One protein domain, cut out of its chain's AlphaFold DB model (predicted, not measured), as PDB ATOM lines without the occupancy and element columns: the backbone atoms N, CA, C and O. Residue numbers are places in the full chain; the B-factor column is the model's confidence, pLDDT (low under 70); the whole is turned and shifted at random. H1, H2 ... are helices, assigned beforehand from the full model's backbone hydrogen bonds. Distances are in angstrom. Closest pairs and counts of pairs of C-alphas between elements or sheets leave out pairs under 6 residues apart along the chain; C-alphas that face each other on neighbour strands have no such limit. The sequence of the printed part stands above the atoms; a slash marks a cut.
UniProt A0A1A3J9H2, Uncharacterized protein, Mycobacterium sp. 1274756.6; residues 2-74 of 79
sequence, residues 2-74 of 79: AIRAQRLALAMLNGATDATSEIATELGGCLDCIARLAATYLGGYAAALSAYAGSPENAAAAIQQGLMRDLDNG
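This is residues 2 to 74 of the 79 residues of an uncharacterized protein of Mycobacterium sp. 1274756.6 (UniProt A0A1A3J9H2). One long helix, H3, runs across a row of three shorter helices, H2, H1 and H4, with H1 in the middle of the row. H4 meets the last part of H3 near its own start, and the two make an L with H1 inside the angle. The printed part has 73 residues with four named helices, in the order H1, H2, H3, H4, and no named strand; the class is all helix. The whole is compact and rounded, with a radius of gyration of the C-alphas of 12.3 A and spans of 33 by 28 by 17 A.

H3, residues 31 to 53, and H1, residues 2 to 13, are the hubs, each touching three helices. With residues 42 to 46 alone H3 touches H1, about perpendicular at 77 degrees; the closest C-alphas are those of Ala 9 and Leu 42, 5.9 A apart. With residues 31 to 39 alone it touches H2, residues 17 to 25, at a steep tilt of 59 degrees, opposite ways, closest at the C-alphas of Ala 24 and Ala 35, 5.6 A. Residues 46 to 53 of H3 alone touch residues 56 to 59 alone of H4, residues 56 to 74, at 72 degrees, only just about perpendicular; the closest C-alphas, of Ser 50 and Pro 56, are 4.7 A apart. H1 and H2 form a helical hairpin and touch at a shallow tilt of 26 degrees, opposite ways, closest at the C-alphas of Leu 8 and Thr 20, 5.7 A. H1 also touches H4 at a shallow tilt of 25 degrees, opposite ways, closest at the C-alphas of Leu 10 and Ala 60, 6.3 A. H2 and H4 are apart. In H1, H2, H3 and H4 every O i to N i+4 pair is within hydrogen-bond range.

H3 measures 31.2 A from C-alpha 31 at (-50.899, -28.191, 0.550) to C-alpha 53. H4 measures 26.5 A and ends at C-alpha 74 at (-61.676, -9.636, 19.775). H1 measures 16.5 A and begins at C-alpha 2 at (-53.321, -12.180, 12.139); H2 measures 12.8 A.

The C-alphas farthest apart, of Gly 29 and Gly 54, are 35.4 A apart. The printed part has no cut, and its three links are tight. Mean pLDDT of the printed part is 71.9; 35 residues are under 70, among them residues 15 to 39.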
ATOM      1  N   ALA A   2     -54.448 -12.380  11.208       63.97
ATOM      2  CA  ALA A   2     -53.321 -12.180  12.139       63.97
ATOM      3  C   ALA A   2     -53.150 -13.296  13.192       63.97
ATOM      4  O   ALA A   2     -52.057 -13.835  13.332       63.97
ATOM      5  N   ILE A   3     -54.244 -13.731  13.826       66.69
ATOM      6  CA  ILE A   3     -54.221 -14.767  14.874       66.69
ATOM      7  C   ILE A   3     -53.653 -16.107  14.370       66.69
ATOM      8  O   ILE A   3     -52.860 -16.739  15.061       66.69
ATOM      9  N   ARG A   4     -54.008 -16.553  13.154       67.50
ATOM     10  CA  ARG A   4     -53.509 -17.831  12.600       67.50
ATOM     11  C   ARG A   4     -52.006 -17.774  12.319       67.50
ATOM     12  O   ARG A   4     -51.284 -18.697  12.678       67.50
ATOM     13  N   ALA A   5     -51.530 -16.664  11.751       66.50
ATOM     14  CA  ALA A   5     -50.107 -16.441  11.499       66.50
ATOM     15  C   ALA A   5     -49.293 -16.343  12.804       66.50
ATOM     16  O   ALA A   5     -48.226 -16.942  12.902       66.50
ATOM     17  N   GLN A   6     -49.821 -15.658  13.827       68.31
ATOM     18  CA  GLN A   6     -49.197 -15.551  15.153       68.31
ATOM     19  C   GLN A   6     -49.110 -16.915  15.856       68.31
ATOM     20  O   GLN A   6     -48.064 -17.251  16.409       68.31
ATOM     21  N   ARG A   7     -50.172 -17.735  15.798       70.06
ATOM     22  CA  ARG A   7     -50.173 -19.094  16.375       70.06
ATOM     23  C   ARG A   7     -49.163 -20.010  15.685       70.06
ATOM     24  O   ARG A   7     -48.458 -20.747  16.365       70.06
ATOM     25  N   LEU A   8     -49.061 -19.927  14.359       68.94
ATOM     26  CA  LEU A   8     -48.101 -20.713  13.591       68.94
ATOM     27  C   LEU A   8     -46.653 -20.280  13.865       68.94
ATOM     28  O   LEU A   8     -45.802 -21.125  14.118       68.94
ATOM     29  N   ALA A   9     -46.384 -18.971  13.909       67.50
ATOM     30  CA  ALA A   9     -45.068 -18.448  14.279       67.50
ATOM     31  C   ALA A   9     -44.654 -18.878  15.698       67.50
ATOM     32  O   ALA A   9     -43.509 -19.273  15.917       67.50
ATOM     33  N   LEU A  10     -45.592 -18.863  16.653       72.06
ATOM     34  CA  LEU A  10     -45.350 -19.328  18.018       72.06
ATOM     35  C   LEU A  10     -45.059 -20.837  18.070       72.06
ATOM     36  O   LEU A  10     -44.172 -21.255  18.810       72.06
ATOM     37  N   ALA A  11     -45.764 -21.656  17.283       71.69
ATOM     38  CA  ALA A  11     -45.488 -23.089  17.181       71.69
ATOM     39  C   ALA A  11     -44.081 -23.356  16.618       71.69
ATOM     40  O   ALA A  11     -43.344 -24.168  17.176       71.69
ATOM     41  N   MET A  12     -43.669 -22.614  15.584       69.88
ATOM     42  CA  MET A  12     -42.333 -22.730  14.991       69.88
ATOM     43  C   MET A  12     -41.215 -22.338  15.968       69.88
ATOM     44  O   MET A  12     -40.242 -23.075  16.098       69.88
ATOM     45  N   LEU A  13     -41.355 -21.213  16.683       69.31
ATOM     46  CA  LEU A  13     -40.358 -20.753  17.662       69.31
ATOM     47  C   LEU A  13     -40.210 -21.710  18.853       69.31
ATOM     48  O   LEU A  13     -39.115 -21.859  19.384       69.31
ATOM     49  N   ASN A  14     -41.291 -22.382  19.246       71.81
ATOM     50  CA  ASN A  14     -41.269 -23.374  20.321       71.81
ATOM     51  C   ASN A  14     -40.894 -24.791  19.842       71.81
ATOM     52  O   ASN A  14     -40.928 -25.727  20.635       71.81
ATOM     53  N   GLY A  15     -40.569 -24.978  18.557       65.88
ATOM     54  CA  GLY A  15     -40.218 -26.288  17.997       65.88
ATOM     55  C   GLY A  15     -41.389 -27.277  17.884       65.88
ATOM     56  O   GLY A  15     -41.165 -28.469  17.684       65.88
ATOM     57  N   ALA A  16     -42.638 -26.810  17.982       67.00
ATOM     58  CA  ALA A  16     -43.843 -27.632  17.892       67.00
ATOM     59  C   ALA A  16     -44.223 -27.894  16.422       67.00
ATOM     60  O   ALA A  16     -45.009 -27.171  15.802       67.00
ATOM     61  N   THR A  17     -43.642 -28.945  15.848       61.72
ATOM     62  CA  THR A  17     -43.780 -29.312  14.428       61.72
ATOM     63  C   THR A  17     -45.183 -29.818  14.072       61.72
ATOM     64  O   THR A  17     -45.702 -29.460  13.016       61.72
ATOM     65  N   ASP A  18     -45.852 -30.544  14.971       62.62
ATOM     66  CA  ASP A  18     -47.202 -31.079  14.730       62.62
ATOM     67  C   ASP A  18     -48.250 -29.962  14.594       62.62
ATOM     68  O   ASP A  18     -48.968 -29.887  13.594       62.62
ATOM     69  N   ALA A  19     -48.247 -29.007  15.530       62.47
ATOM     70  CA  ALA A  19     -49.121 -27.830  15.499       62.47
ATOM     71  C   ALA A  19     -48.858 -26.933  14.274       62.47
ATOM     72  O   ALA A  19     -49.749 -26.229  13.798       62.47
ATOM     73  N   THR A  20     -47.634 -26.972  13.741       62.97
ATOM     74  CA  THR A  20     -47.262 -26.228  12.533       62.97
ATOM     75  C   THR A  20     -47.997 -26.780  11.305       62.97
ATOM     76  O   THR A  20     -48.484 -26.013  10.473       62.97
ATOM     77  N   SER A  21     -48.128 -28.107  11.215       62.00
ATOM     78  CA  SER A  21     -48.779 -28.785  10.089       62.00
ATOM     79  C   SER A  21     -50.298 -28.568  10.046       62.00
ATOM     80  O   SER A  21     -50.856 -28.299   8.978       62.00
ATOM     81  N   GLU A  22     -50.966 -28.588  11.202       64.81
ATOM     82  CA  GLU A  22     -52.408 -28.342  11.309       64.81
ATOM     83  C   GLU A  22     -52.763 -26.911  10.889       64.81
ATOM     84  O   GLU A  22     -53.632 -26.707  10.041       64.81
ATOM     85  N   ILE A  23     -52.036 -25.911  11.398       62.84
ATOM     86  CA  ILE A  23     -52.318 -24.505  11.078       62.84
ATOM     87  C   ILE A  23     -51.955 -24.182   9.616       62.84
ATOM     88  O   ILE A  23     -52.628 -23.372   8.979       62.84
ATOM     89  N   ALA A  24     -50.932 -24.828   9.042       62.09
ATOM     90  CA  ALA A  24     -50.609 -24.697   7.618       62.09
ATOM     91  C   ALA A  24     -51.707 -25.285   6.711       62.09
ATOM     92  O   ALA A  24     -51.990 -24.739   5.643       62.09
ATOM     93  N   THR A  25     -52.369 -26.357   7.154       62.00
ATOM     94  CA  THR A  25     -53.491 -26.984   6.437       62.00
ATOM     95  C   THR A  25     -54.703 -26.049   6.346       62.00
ATOM     96  O   THR A  25     -55.394 -26.030   5.326       62.00
ATOM     97  N   GLU A  26     -54.915 -25.185   7.347       61.69
ATOM     98  CA  GLU A  26     -55.973 -24.160   7.333       61.69
ATOM     99  C   GLU A  26     -55.794 -23.077   6.242       61.69
ATOM    100  O   GLU A  26     -56.713 -22.280   6.029       61.69
ATOM    101  N   LEU A  27     -54.639 -23.012   5.559       62.62
ATOM    102  CA  LEU A  27     -54.334 -21.992   4.541       62.62
ATOM    103  C   LEU A  27     -54.708 -22.385   3.094       62.62
ATOM    104  O   LEU A  27     -54.764 -21.488   2.261       62.62
ATOM    105  N   GLY A  28     -55.031 -23.660   2.822       52.28
ATOM    106  CA  GLY A  28     -55.775 -24.176   1.650       52.28
ATOM    107  C   GLY A  28     -55.229 -23.940   0.221       52.28
ATOM    108  O   GLY A  28     -55.018 -22.809  -0.188       52.28
ATOM    109  N   GLY A  29     -55.144 -25.005  -0.606       52.12
ATOM    110  CA  GLY A  29     -55.181 -24.901  -2.088       52.12
ATOM    111  C   GLY A  29     -53.959 -25.355  -2.910       52.12
ATOM    112  O   GLY A  29     -53.867 -25.024  -4.080       52.12
ATOM    113  N   CYS A  30     -53.009 -26.053  -2.299       56.56
ATOM    114  CA  CYS A  30     -51.973 -26.937  -2.862       56.56
ATOM    115  C   CYS A  30     -51.048 -27.131  -1.670       56.56
ATOM    116  O   CYS A  30     -50.188 -26.284  -1.423       56.56
ATOM    117  N   LEU A  31     -51.364 -28.131  -0.838       56.69
ATOM    118  CA  LEU A  31     -50.899 -28.191   0.550       56.69
ATOM    119  C   LEU A  31     -49.387 -27.989   0.641       56.69
ATOM    120  O   LEU A  31     -48.949 -27.169   1.427       56.69
ATOM    121  N   ASP A  32     -48.613 -28.602  -0.252       59.16
ATOM    122  CA  ASP A  32     -47.156 -28.471  -0.252       59.16
ATOM    123  C   ASP A  32     -46.645 -27.105  -0.724       59.16
ATOM    124  O   ASP A  32     -45.736 -26.541  -0.117       59.16
ATOM    125  N   CYS A  33     -47.200 -26.537  -1.798       56.00
ATOM    126  CA  CYS A  33     -46.751 -25.237  -2.312       56.00
ATOM    127  C   CYS A  33     -47.137 -24.094  -1.368       56.00
ATOM    128  O   CYS A  33     -46.345 -23.181  -1.135       56.00
ATOM    129  N   ILE A  34     -48.339 -24.166  -0.799       63.12
ATOM    130  CA  ILE A  34     -48.864 -23.164   0.127       63.12
ATOM    131  C   ILE A  34     -48.240 -23.339   1.506       63.12
ATOM    132  O   ILE A  34     -47.872 -22.337   2.109       63.12
ATOM    133  N   ALA A  35     -48.010 -24.570   1.973       64.44
ATOM    134  CA  ALA A  35     -47.252 -24.801   3.199       64.44
ATOM    135  C   ALA A  35     -45.805 -24.333   3.055       64.44
ATOM    136  O   ALA A  35     -45.302 -23.701   3.975       64.44
ATOM    137  N   ARG A  36     -45.140 -24.553   1.909       62.69
ATOM    138  CA  ARG A  36     -43.795 -24.001   1.669       62.69
ATOM    139  C   ARG A  36     -43.804 -22.480   1.683       62.69
ATOM    140  O   ARG A  36     -42.991 -21.894   2.384       62.69
ATOM    141  N   LEU A  37     -44.729 -21.843   0.963       65.12
ATOM    142  CA  LEU A  37     -44.827 -20.382   0.932       65.12
ATOM    143  C   LEU A  37     -45.138 -19.804   2.322       65.12
ATOM    144  O   LEU A  37     -44.497 -18.844   2.746       65.12
ATOM    145  N   ALA A  38     -46.075 -20.414   3.051       68.44
ATOM    146  CA  ALA A  38     -46.425 -20.036   4.413       68.44
ATOM    147  C   ALA A  38     -45.244 -20.244   5.368       68.44
ATOM    148  O   ALA A  38     -44.922 -19.340   6.129       68.44
ATOM    149  N   ALA A  39     -44.548 -21.378   5.289       67.38
ATOM    150  CA  ALA A  39     -43.371 -21.659   6.101       67.38
ATOM    151  C   ALA A  39     -42.216 -20.698   5.792       67.38
ATOM    152  O   ALA A  39     -41.557 -20.235   6.716       67.38
ATOM    153  N   THR A  40     -41.984 -20.339   4.524       70.44
ATOM    154  CA  THR A  40     -40.984 -19.327   4.147       70.44
ATOM    155  C   THR A  40     -41.350 -17.959   4.708       70.44
ATOM    156  O   THR A  40     -40.507 -17.296   5.310       70.44
ATOM    157  N   TYR A  41     -42.609 -17.544   4.556       73.88
ATOM    158  CA  TYR A  41     -43.086 -16.267   5.078       73.88
ATOM    159  C   TYR A  41     -42.989 -16.206   6.609       73.88
ATOM    160  O   TYR A  41     -42.487 -15.233   7.166       73.88
ATOM    161  N   LEU A  42     -43.416 -17.265   7.295       70.88
ATOM    162  CA  LEU A  42     -43.463 -17.327   8.756       70.88
ATOM    163  C   LEU A  42     -42.090 -17.561   9.376       70.88
ATOM    164  O   LEU A  42     -41.788 -16.963  10.403       70.88
ATOM    165  N   GLY A  43     -41.233 -18.345   8.725       74.75
ATOM    166  CA  GLY A  43     -39.827 -18.470   9.086       74.75
ATOM    167  C   GLY A  43     -39.097 -17.133   8.954       74.75
ATOM    168  O   GLY A  43     -38.399 -16.726   9.880       74.75
ATOM    169  N   GLY A  44     -39.321 -16.400   7.856       76.75
ATOM    170  CA  GLY A  44     -38.785 -15.047   7.676       76.75
ATOM    171  C   GLY A  44     -39.298 -14.065   8.733       76.75
ATOM    172  O   GLY A  44     -38.516 -13.310   9.306       76.75
ATOM    173  N   TYR A  45     -40.592 -14.120   9.047       77.88
ATOM    174  CA  TYR A  45     -41.208 -13.313  10.101       77.88
ATOM    175  C   TYR A  45     -40.622 -13.615  11.489       77.88
ATOM    176  O   TYR A  45     -40.237 -12.695  12.209       77.88
ATOM    177  N   ALA A  46     -40.488 -14.894  11.848       75.06
ATOM    178  CA  ALA A  46     -39.908 -15.326  13.117       75.06
ATOM    179  C   ALA A  46     -38.423 -14.943  13.238       75.06
ATOM    180  O   ALA A  46     -37.991 -14.474  14.292       75.06
ATOM    181  N   ALA A  47     -37.651 -15.083  12.156       79.19
ATOM    182  CA  ALA A  47     -36.251 -14.672  12.110       79.19
ATOM    183  C   ALA A  47     -36.097 -13.149  12.261       79.19
ATOM    184  O   ALA A  47     -35.279 -12.691  13.057       79.19
ATOM    185  N   ALA A  48     -36.919 -12.365  11.557       81.81
ATOM    186  CA  ALA A  48     -36.918 -10.908  11.661       81.81
ATOM    187  C   ALA A  48     -37.290 -10.434  13.073       81.81
ATOM    188  O   ALA A  48     -36.638  -9.544  13.619       81.81
ATOM    189  N   LEU A  49     -38.294 -11.057  13.695       80.56
ATOM    190  CA  LEU A  49     -38.676 -10.753  15.072       80.56
ATOM    191  C   LEU A  49     -37.597 -11.141  16.078       80.56
ATOM    192  O   LEU A  49     -37.331 -10.367  16.989       80.56
ATOM    193  N   SER A  50     -36.952 -12.293  15.903       84.38
ATOM    194  CA  SER A  50     -35.843 -12.718  16.767       84.38
ATOM    195  C   SER A  50     -34.659 -11.755  16.666       84.38
ATOM    196  O   SER A  50     -34.069 -11.397  17.682       84.38
ATOM    197  N   ALA A  51     -34.352 -11.272  15.457       86.50
ATOM    198  CA  ALA A  51     -33.325 -10.257  15.241       86.50
ATOM    199  C   ALA A  51     -33.698  -8.907  15.879       86.50
ATOM    200  O   ALA A  51     -32.850  -8.260  16.488       86.50
ATOM    201  N   TYR A  52     -34.964  -8.495  15.780       85.75
ATOM    202  CA  TYR A  52     -35.453  -7.246  16.368       85.75
ATOM    203  C   TYR A  52     -35.514  -7.295  17.904       85.75
ATOM    204  O   TYR A  52     -35.130  -6.341  18.573       85.75
ATOM    205  N   ALA A  53     -35.977  -8.411  18.467       85.00
ATOM    206  CA  ALA A  53     -36.127  -8.615  19.907       85.00
ATOM    207  C   ALA A  53     -34.815  -9.024  20.607       85.00
ATOM    208  O   ALA A  53     -34.778  -9.173  21.831       85.00
ATOM    209  N   GLY A  54     -33.744  -9.239  19.838       85.31
ATOM    210  CA  GLY A  54     -32.416  -9.624  20.318       85.31
ATOM    211  C   GLY A  54     -32.278 -11.094  20.726       85.31
ATOM    212  O   GLY A  54     -31.155 -11.575  20.852       85.31
ATOM    213  N   SER A  55     -33.384 -11.818  20.906       84.94
ATOM    214  CA  SER A  55     -33.378 -13.263  21.122       84.94
ATOM    215  C   SER A  55     -34.701 -13.914  20.686       84.94
ATOM    216  O   SER A  55     -35.738 -13.239  20.631       84.94
ATOM    217  N   PRO A  56     -34.695 -15.230  20.399       79.56
ATOM    218  CA  PRO A  56     -35.912 -15.987  20.112       79.56
ATOM    219  C   PRO A  56     -36.912 -15.981  21.276       79.56
ATOM    220  O   PRO A  56     -38.116 -15.894  21.040       79.56
ATOM    221  N   GLU A  57     -36.442 -16.026  22.530       84.69
ATOM    222  CA  GLU A  57     -37.324 -16.019  23.705       84.69
ATOM    223  C   GLU A  57     -38.069 -14.684  23.838       84.69
ATOM    224  O   GLU A  57     -39.281 -14.660  24.061       84.69
ATOM    225  N   ASN A  58     -37.365 -13.567  23.631       85.25
ATOM    226  CA  ASN A  58     -37.970 -12.237  23.665       85.25
ATOM    227  C   ASN A  58     -38.978 -12.049  22.525       85.25
ATOM    228  O   ASN A  58     -40.042 -11.460  22.725       85.25
ATOM    229  N   ALA A  59     -38.671 -12.579  21.337       83.00
ATOM    230  CA  ALA A  59     -39.600 -12.573  20.214       83.00
ATOM    231  C   ALA A  59     -40.869 -13.376  20.529       83.00
ATOM    232  O   ALA A  59     -41.975 -12.887  20.296       83.00
ATOM    233  N   ALA A  60     -40.731 -14.569  21.114       83.50
ATOM    234  CA  ALA A  60     -41.869 -15.384  21.527       83.50
ATOM    235  C   ALA A  60     -42.744 -14.662  22.567       83.50
ATOM    236  O   ALA A  60     -43.968 -14.622  22.411       83.50
ATOM    237  N   ALA A  61     -42.134 -14.026  23.573       85.25
ATOM    238  CA  ALA A  61     -42.852 -13.251  24.586       85.25
ATOM    239  C   ALA A  61     -43.613 -12.056  23.980       85.25
ATOM    240  O   ALA A  61     -44.777 -11.828  24.314       85.25
ATOM    241  N   ALA A  62     -42.997 -11.325  23.045       83.12
ATOM    242  CA  ALA A  62     -43.638 -10.205  22.356       83.12
ATOM    243  C   ALA A  62     -44.838 -10.657  21.504       83.12
ATOM    244  O   ALA A  62     -45.897 -10.025  21.534       83.12
ATOM    245  N   ILE A  63     -44.707 -11.781  20.786       82.94
ATOM    246  CA  ILE A  63     -45.810 -12.380  20.017       82.94
ATOM    247  C   ILE A  63     -46.943 -12.811  20.955       82.94
ATOM    248  O   ILE A  63     -48.105 -12.528  20.668       82.94
ATOM    249  N   GLN A  64     -46.629 -13.462  22.080       83.50
ATOM    250  CA  GLN A  64     -47.631 -13.888  23.063       83.50
ATOM    251  C   GLN A  64     -48.408 -12.705  23.647       83.50
ATOM    252  O   GLN A  64     -49.635 -12.759  23.717       83.50
ATOM    253  N   GLN A  65     -47.723 -11.621  24.016       83.94
ATOM    254  CA  GLN A  65     -48.374 -10.413  24.530       83.94
ATOM    255  C   GLN A  65     -49.281  -9.754  23.485       83.94
ATOM    256  O   GLN A  65     -50.406  -9.365  23.804       83.94
ATOM    257  N   GLY A  66     -48.815  -9.651  22.235       81.69
ATOM    258  CA  GLY A  66     -49.629  -9.146  21.127       81.69
ATOM    259  C   GLY A  66     -50.880  -9.995  20.907       81.69
ATOM    260  O   GLY A  66     -51.983  -9.458  20.841       81.69
ATOM    261  N   LEU A  67     -50.723 -11.321  20.902       80.94
ATOM    262  CA  LEU A  67     -51.827 -12.262  20.739       80.94
ATOM    263  C   LEU A  67     -52.856 -12.155  21.871       80.94
ATOM    264  O   LEU A  67     -54.051 -12.126  21.595       80.94
ATOM    265  N   MET A  68     -52.419 -12.071  23.131       82.81
ATOM    266  CA  MET A  68     -53.331 -11.867  24.263       82.81
ATOM    267  C   MET A  68     -54.154 -10.589  24.090       82.81
ATOM    268  O   MET A  68     -55.370 -10.613  24.246       82.81
ATOM    269  N   ARG A  69     -53.507  -9.490  23.688       81.81
ATOM    270  CA  ARG A  69     -54.182  -8.210  23.454       81.81
ATOM    271  C   ARG A  69     -55.193  -8.287  22.309       81.81
ATOM    272  O   ARG A  69     -56.277  -7.717  22.414       81.81
ATOM    273  N   ASP A  70     -54.854  -8.988  21.232       77.81
ATOM    274  CA  ASP A  70     -55.744  -9.192  20.089       77.81
ATOM    275  C   ASP A  70     -56.952 -10.065  20.462       77.81
ATOM    276  O   ASP A  70     -58.074  -9.767  20.049       77.81
ATOM    277  N   LEU A  71     -56.750 -11.105  21.278       76.69
ATOM    278  CA  LEU A  71     -57.826 -11.953  21.800       76.69
ATOM    279  C   LEU A  71     -58.747 -11.178  22.751       76.69
ATOM    280  O   LEU A  71     -59.965 -11.255  22.601       76.69
ATOM    281  N   ASP A  72     -58.186 -10.384  23.664       79.56
ATOM    282  CA  ASP A  72     -58.950  -9.528  24.578       79.56
ATOM    283  C   ASP A  72     -59.783  -8.486  23.816       79.56
ATOM    284  O   ASP A  72     -60.944  -8.233  24.148       79.56
ATOM    285  N   ASN A  73     -59.215  -7.896  22.762       75.06
ATOM    286  CA  ASN A  73     -59.920  -6.945  21.905       75.06
ATOM    287  C   ASN A  73     -60.988  -7.630  21.038       75.06
ATOM    288  O   ASN A  73     -62.083  -7.093  20.882       75.06
ATOM    289  N   GLY A  74     -60.708  -8.827  20.517       66.38
ATOM    290  CA  GLY A  74     -61.676  -9.636  19.775       66.38
ATOM    291  C   GLY A  74     -62.877 -10.044  20.632       66.38
ATOM    292  O   GLY A  74     -64.010  -9.984  20.162       66.38
TER     293      GLY A  74